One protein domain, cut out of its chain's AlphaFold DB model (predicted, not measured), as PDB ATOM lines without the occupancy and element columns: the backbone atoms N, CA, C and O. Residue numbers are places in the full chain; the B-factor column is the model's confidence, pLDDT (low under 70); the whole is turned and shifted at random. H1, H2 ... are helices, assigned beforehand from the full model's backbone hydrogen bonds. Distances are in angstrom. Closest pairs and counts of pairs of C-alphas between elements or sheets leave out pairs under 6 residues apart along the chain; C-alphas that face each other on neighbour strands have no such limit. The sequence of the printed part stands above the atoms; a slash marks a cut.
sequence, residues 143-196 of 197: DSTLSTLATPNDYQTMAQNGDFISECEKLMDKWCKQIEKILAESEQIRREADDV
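What this domain is: This is residues 143 to 196 of the 197 residues of the protein "Hypothetical protein" of Rotaria magnacalcarata (UniProt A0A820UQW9). The model is one long, unbent helix, H3, with a small hook at its first end: H2 meets H3 at a corner and makes the short foot of an L, and the tiny H1 is set off from both. Residues 165 to 196, of which 165 to 194 belong to H3, stick out as an arm that makes most of the length. The printed part has 54 residues with three named helices, H1, H2 and H3 in chain order, and no named strand; the class is all helix. The whole is extended, with a radius of gyration of the C-alphas of 18.5 A and spans of 58 by 19 by 16 A.

How they stand to each other: H3, residues 162 to 194, and H2, residues 152 to 159, only just touch, with 3 pairs of C-alphas within 8 A, and touch only at the corner by their link. H3 takes part with residues 164 to 165 alone; the closest C-alphas are those of Ala 159 and Ile 165, 6.5 A apart. Their lines stand about perpendicular, at 85 degrees. H1, residues 143 to 146, is apart from H3 and from H2. In H2 and H3 every O i to N i+4 pair is within hydrogen-bond range; H1 is too short for such a pair.

Where its parts are: H3 measures 48.3 A, from C-alpha 162 at (158.344, 207.270, 272.782) to C-alpha 194 at (178.294, 236.509, 239.960). H2 measures 10.6 A, and H1, which begins with C-alpha 143 at (164.682, 201.336, 258.214), 5.1 A.

The domain as a whole: The C-alphas of Asn 153 and Val 196 are the two farthest apart, at 58.1 A. The printed part has no cut, and both links are tight. The mean pLDDT of the printed part is 85.7; residues 192 to 196 are under 70.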
ATOM      1  N   ASP A 143     165.133 201.838 259.528       83.44
ATOM      2  CA  ASP A 143     164.682 201.336 258.214       83.44
ATOM      3  C   ASP A 143     164.120 199.906 258.276       83.44
ATOM      4  O   ASP A 143     163.093 199.601 257.661       83.44
ATOM      5  N   SER A 144     164.735 199.025 259.069       82.88
ATOM      6  CA  SER A 144     164.222 197.666 259.290       82.88
ATOM      7  C   SER A 144     162.881 197.668 260.014       82.88
ATOM      8  O   SER A 144     162.011 196.861 259.720       82.88
ATOM      9  N   THR A 145     162.693 198.583 260.959       84.00
ATOM     10  CA  THR A 145     161.455 198.686 261.730       84.00
ATOM     11  C   THR A 145     160.347 199.270 260.861       84.00
ATOM     12  O   THR A 145     159.270 198.689 260.767       84.00
ATOM     13  N   LEU A 146     160.627 200.358 260.138       84.88
ATOM     14  CA  LEU A 146     159.692 201.012 259.220       84.88
ATOM     15  C   LEU A 146     159.219 200.080 258.102       84.88
ATOM     16  O   LEU A 146     158.040 200.094 257.765       84.88
ATOM     17  N   SER A 147     160.109 199.241 257.566       86.06
ATOM     18  CA  SER A 147     159.764 198.269 256.518       86.06
ATOM     19  C   SER A 147     158.858 197.129 256.996       86.06
ATOM     20  O   SER A 147     158.240 196.463 256.167       86.06
ATOM     21  N   THR A 148     158.733 196.918 258.311       87.81
ATOM     22  CA  THR A 148     157.809 195.924 258.889       87.81
ATOM     23  C   THR A 148     156.417 196.479 259.192       87.81
ATOM     24  O   THR A 148     155.489 195.696 259.391       87.81
ATOM     25  N   LEU A 149     156.245 197.805 259.209       89.25
ATOM     26  CA  LEU A 149     154.951 198.441 259.456       89.25
ATOM     27  C   LEU A 149     154.123 198.404 258.171       89.25
ATOM     28  O   LEU A 149     154.487 199.030 257.179       89.25
ATOM     29  N   ALA A 150     153.008 197.675 258.188       89.50
ATOM     30  CA  ALA A 150     152.169 197.490 257.003       89.50
ATOM     31  C   ALA A 150     150.720 197.939 257.223       89.50
ATOM     32  O   ALA A 150     150.019 198.266 256.265       89.50
ATOM     33  N   THR A 151     150.254 197.960 258.472       93.00
ATOM     34  CA  THR A 151     148.867 198.282 258.806       93.00
ATOM     35  C   THR A 151     148.758 199.568 259.626       93.00
ATOM     36  O   THR A 151     149.673 199.912 260.378       93.00
ATOM     37  N   PRO A 152     147.617 200.279 259.564       89.81
ATOM     38  CA  PRO A 152     147.376 201.469 260.387       89.81
ATOM     39  C   PRO A 152     147.558 201.235 261.895       89.81
ATOM     40  O   PRO A 152     147.974 202.140 262.616       89.81
ATOM     41  N   ASN A 153     147.268 200.020 262.372       91.50
ATOM     42  CA  ASN A 153     147.429 199.651 263.776       91.50
ATOM     43  C   ASN A 153     148.909 199.523 264.180       91.50
ATOM     44  O   ASN A 153     149.273 199.880 265.302       91.50
ATOM     45  N   ASP A 154     149.774 199.079 263.263       91.06
ATOM     46  CA  ASP A 154     151.221 199.002 263.498       91.06
ATOM     47  C   ASP A 154     151.798 200.407 263.698       91.06
ATOM     48  O   ASP A 154     152.529 200.654 264.657       91.06
ATOM     49  N   TYR A 155     151.383 201.362 262.858       89.25
ATOM     50  CA  TYR A 155     151.774 202.765 263.007       89.25
ATOM     51  C   TYR A 155     151.247 203.383 264.307       89.25
ATOM     52  O   TYR A 155     151.987 204.105 264.969       89.25
ATOM     53  N   GLN A 156     150.008 203.084 264.718       90.44
ATOM     54  CA  GLN A 156     149.478 203.555 266.006       90.44
ATOM     55  C   GLN A 156     150.255 202.989 267.198       90.44
ATOM     56  O   GLN A 156     150.532 203.718 268.148       90.44
ATOM     57  N   THR A 157     150.632 201.713 267.138       90.38
ATOM     58  CA  THR A 157     151.414 201.059 268.194       90.38
ATOM     59  C   THR A 157     152.812 201.670 268.288       90.38
ATOM     60  O   THR A 157     153.271 202.012 269.376       90.38
ATOM     61  N   MET A 158     153.472 201.891 267.149       88.38
ATOM     62  CA  MET A 158     154.789 202.530 267.109       88.38
ATOM     63  C   MET A 158     154.746 204.008 267.500       88.38
ATOM     64  O   MET A 158     155.689 204.495 268.111       88.38
ATOM     65  N   ALA A 159     153.649 204.714 267.228       88.12
ATOM     66  CA  ALA A 159     153.471 206.096 267.670       88.12
ATOM     67  C   ALA A 159     153.376 206.232 269.198       88.12
ATOM     68  O   ALA A 159     153.672 207.291 269.742       88.12
ATOM     69  N   GLN A 160     152.986 205.163 269.899       91.25
ATOM     70  CA  GLN A 160     153.003 205.111 271.364       91.25
ATOM     71  C   GLN A 160     154.386 204.753 271.928       91.25
ATOM     72  O   GLN A 160     154.615 204.896 273.129       91.25
ATOM     73  N   ASN A 161     155.322 204.312 271.083       91.31
ATOM     74  CA  ASN A 161     156.700 204.060 271.472       91.31
ATOM     75  C   ASN A 161     157.497 205.376 271.450       91.31
ATOM     76  O   ASN A 161     157.976 205.819 270.406       91.31
ATOM     77  N   GLY A 162     157.641 205.994 272.625       89.50
ATOM     78  CA  GLY A 162     158.344 207.270 272.782       89.50
ATOM     79  C   GLY A 162     159.806 207.244 272.328       89.50
ATOM     80  O   GLY A 162     160.277 208.232 271.769       89.50
ATOM     81  N   ASP A 163     160.505 206.117 272.490       89.38
ATOM     82  CA  ASP A 163     161.900 205.982 272.053       89.38
ATOM     83  C   ASP A 163     161.996 206.000 270.524       89.38
ATOM     84  O   ASP A 163     162.817 206.717 269.952       89.38
ATOM     85  N   PHE A 164     161.102 205.274 269.843       89.06
ATOM     86  CA  PHE A 164     161.032 205.269 268.381       89.06
ATOM     87  C   PHE A 164     160.722 206.659 267.813       89.06
ATOM     88  O   PHE A 164     161.371 207.095 266.859       89.06
ATOM     89  N   ILE A 165     159.761 207.371 268.414       91.12
ATOM     90  CA  ILE A 165     159.425 208.742 268.013       91.12
ATOM     91  C   ILE A 165     160.610 209.681 268.238       91.12
ATOM     92  O   ILE A 165     160.953 210.437 267.332       91.12
ATOM     93  N   SER A 166     161.297 209.580 269.380       91.38
ATOM     94  CA  SER A 166     162.476 210.403 269.660       91.38
ATOM     95  C   SER A 166     163.603 210.179 268.643       91.38
ATOM     96  O   SER A 166     164.216 211.142 268.182       91.38
ATOM     97  N   GLU A 167     163.867 208.932 268.242       90.50
ATOM     98  CA  GLU A 167     164.861 208.637 267.200       90.50
ATOM     99  C   GLU A 167     164.439 209.161 265.820       90.50
ATOM    100  O   GLU A 167     165.265 209.713 265.090       90.50
ATOM    101  N   CYS A 168     163.150 209.075 265.473       90.19
ATOM    102  CA  CYS A 168     162.624 209.677 264.244       90.19
ATOM    103  C   CYS A 168     162.796 211.204 264.232       90.19
ATOM    104  O   CYS A 168     163.230 211.766 263.225       90.19
ATOM    105  N   GLU A 169     162.500 211.879 265.345       92.88
ATOM    106  CA  GLU A 169     162.674 213.328 265.483       92.88
ATOM    107  C   GLU A 169     164.142 213.742 265.337       92.88
ATOM    108  O   GLU A 169     164.447 214.668 264.585       92.88
ATOM    109  N   LYS A 170     165.069 213.025 265.988       93.19
ATOM    110  CA  LYS A 170     166.516 213.274 265.859       93.19
ATOM    111  C   LYS A 170     167.002 213.091 264.426       93.19
ATOM    112  O   LYS A 170     167.803 213.893 263.940       93.19
ATOM    113  N   LEU A 171     166.543 212.038 263.749       92.81
ATOM    114  CA  LEU A 171     166.898 211.786 262.356       92.81
ATOM    115  C   LEU A 171     166.372 212.901 261.446       92.81
ATOM    116  O   LEU A 171     167.119 213.403 260.606       92.81
ATOM    117  N   MET A 172     165.124 213.326 261.647       93.38
ATOM    118  CA  MET A 172     164.512 214.403 260.873       93.38
ATOM    119  C   MET A 172     165.222 215.743 261.096       93.38
ATOM    120  O   MET A 172     165.539 216.426 260.124       93.38
ATOM    121  N   ASP A 173     165.573 216.085 262.338       95.06
ATOM    122  CA  ASP A 173     166.388 217.268 262.655       95.06
ATOM    123  C   ASP A 173     167.761 217.218 261.959       95.06
ATOM    124  O   ASP A 173     168.214 218.203 261.368       95.06
ATOM    125  N   LYS A 174     168.408 216.046 261.946       93.88
ATOM    126  CA  LYS A 174     169.675 215.842 261.235       93.88
ATOM    127  C   LYS A 174     169.518 216.041 259.727       93.88
ATOM    128  O   LYS A 174     170.372 216.689 259.121       93.88
ATOM    129  N   TRP A 175     168.449 215.523 259.126       95.12
ATOM    130  CA  TRP A 175     168.157 215.727 257.707       95.12
ATOM    131  C   TRP A 175     167.894 217.196 257.381       95.12
ATOM    132  O   TRP A 175     168.485 217.696 256.427       95.12
ATOM    133  N   CYS A 176     167.102 217.906 258.190       95.19
ATOM    134  CA  CYS A 176     166.875 219.344 258.025       95.19
ATOM    135  C   CYS A 176     168.202 220.114 258.007       95.19
ATOM    136  O   CYS A 176     168.478 220.831 257.050       95.19
ATOM    137  N   LYS A 177     169.082 219.874 258.988       93.69
ATOM    138  CA  LYS A 177     170.409 220.511 259.057       93.69
ATOM    139  C   LYS A 177     171.300 220.178 257.862       93.69
ATOM    140  O   LYS A 177     172.026 221.040 257.371       93.69
ATOM    141  N   GLN A 178     171.277 218.928 257.393       92.56
ATOM    142  CA  GLN A 178     172.033 218.526 256.205       92.56
ATOM    143  C   GLN A 178     171.523 219.251 254.954       92.56
ATOM    144  O   GLN A 178     172.334 219.776 254.197       92.56
ATOM    145  N   ILE A 179     170.202 219.326 254.765       93.38
ATOM    146  CA  ILE A 179     169.572 220.022 253.636       93.38
ATOM    147  C   ILE A 179     169.868 221.524 253.689       93.38
ATOM    148  O   ILE A 179     170.273 222.095 252.681       93.38
ATOM    149  N   GLU A 180     169.735 222.160 254.855       93.00
ATOM    150  CA  GLU A 180     170.062 223.578 255.048       93.00
ATOM    151  C   GLU A 180     171.514 223.886 254.679       93.00
ATOM    152  O   GLU A 180     171.774 224.841 253.947       93.00
ATOM    153  N   LYS A 181     172.458 223.049 255.128       88.75
ATOM    154  CA  LYS A 181     173.873 223.186 254.772       88.75
ATOM    155  C   LYS A 181     174.073 223.145 253.255       88.75
ATOM    156  O   LYS A 181     174.772 223.994 252.715       88.75
ATOM    157  N   ILE A 182     173.443 222.192 252.571       87.50
ATOM    158  CA  ILE A 182     173.567 222.033 251.115       87.50
ATOM    159  C   ILE A 182     172.959 223.224 250.374       87.50
ATOM    160  O   ILE A 182     173.531 223.698 249.396       87.50
ATOM    161  N   LEU A 183     171.812 223.727 250.835       87.88
ATOM    162  CA  LEU A 183     171.190 224.919 250.260       87.88
ATOM    163  C   LEU A 183     172.086 226.152 250.440       87.88
ATOM    164  O   LEU A 183     172.223 226.935 249.504       87.88
ATOM    165  N   ALA A 184     172.733 226.296 251.600       87.75
ATOM    166  CA  ALA A 184     173.682 227.374 251.854       87.75
ATOM    167  C   ALA A 184     174.938 227.269 250.970       87.75
ATOM    168  O   ALA A 184     175.331 228.263 250.365       87.75
ATOM    169  N   GLU A 185     175.527 226.075 250.838       84.25
ATOM    170  CA  GLU A 185     176.670 225.823 249.944       84.25
ATOM    171  C   GLU A 185     176.298 226.090 248.474       84.25
ATOM    172  O   GLU A 185     177.036 226.761 247.754       84.25
ATOM    173  N   SER A 186     175.115 225.647 248.033       81.38
ATOM    174  CA  SER A 186     174.618 225.901 246.675       81.38
ATOM    175  C   SER A 186     174.378 227.388 246.396       81.38
ATOM    176  O   SER A 186     174.600 227.838 245.270       81.38
ATOM    177  N   GLU A 187     173.907 228.144 247.386       81.94
ATOM    178  CA  GLU A 187     173.678 229.585 247.270       81.94
ATOM    179  C   GLU A 187     175.000 230.371 247.286       81.94
ATOM    180  O   GLU A 187     175.143 231.336 246.536       81.94
ATOM    181  N   GLN A 188     175.992 229.941 248.074       75.19
ATOM    182  CA  GLN A 188     177.328 230.543 248.092       75.19
ATOM    183  C   GLN A 188     178.025 230.416 246.731       75.19
ATOM    184  O   GLN A 188     178.498 231.419 246.201       75.19
ATOM    185  N   ILE A 189     178.007 229.222 246.126       72.81
ATOM    186  CA  ILE A 189     178.587 228.981 244.791       72.81
ATOM    187  C   ILE A 189     177.962 229.910 243.739       72.81
ATOM    188  O   ILE A 189     178.652 230.407 242.852       72.81
ATOM    189  N   ARG A 190     176.654 230.182 243.845       72.75
ATOM    190  CA  ARG A 190     175.949 231.075 242.918       72.75
ATOM    191  C   ARG A 190     176.399 232.528 243.056       72.75
ATOM    192  O   ARG A 190     176.571 233.201 242.050       72.75
ATOM    193  N   ARG A 191     176.624 232.994 244.286       70.06
ATOM    194  CA  ARG A 191     177.089 234.364 244.551       70.06
ATOM    195  C   ARG A 191     178.534 234.583 244.120       70.06
ATOM    196  O   ARG A 191     178.843 235.638 243.584       70.06
ATOM    197  N   GLU A 192     179.398 233.591 244.320       64.75
ATOM    198  CA  GLU A 192     180.800 233.657 243.892       64.75
ATOM    199  C   GLU A 192     180.944 233.619 242.361       64.75
ATOM    200  O   GLU A 192     181.870 234.219 241.829       64.75
ATOM    201  N   ALA A 193     180.017 232.984 241.638       63.34
ATOM    202  CA  ALA A 193     179.989 233.033 240.175       63.34
ATOM    203  C   ALA A 193     179.582 234.415 239.619       63.34
ATOM    204  O   ALA A 193     180.038 234.788 238.539       63.34
ATOM    205  N   ASP A 194     178.763 235.174 240.356       60.59
ATOM    206  CA  ASP A 194     178.294 236.509 239.960       60.59
ATOM    207  C   ASP A 194     179.299 237.638 240.305       60.59
ATOM    208  O   ASP A 194     179.260 238.693 239.677       60.59
ATOM    209  N   ASP A 195     180.218 237.429 241.259       56.62
ATOM    210  CA  ASP A 195     181.199 238.434 241.742       56.62
ATOM    211  C   ASP A 195     182.543 238.423 240.972       56.62
ATOM    212  O   ASP A 195     183.481 239.145 241.303       56.62
ATOM    213  N   VAL A 196     182.661 237.599 239.923       57.34
ATOM    214  CA  VAL A 196     183.864 237.487 239.059       57.34
ATOM    215  C   VAL A 196     183.707 238.297 237.750       57.34
ATOM    216  O   VAL A 196     184.439 238.085 236.783       57.34
TER     217      VAL A 196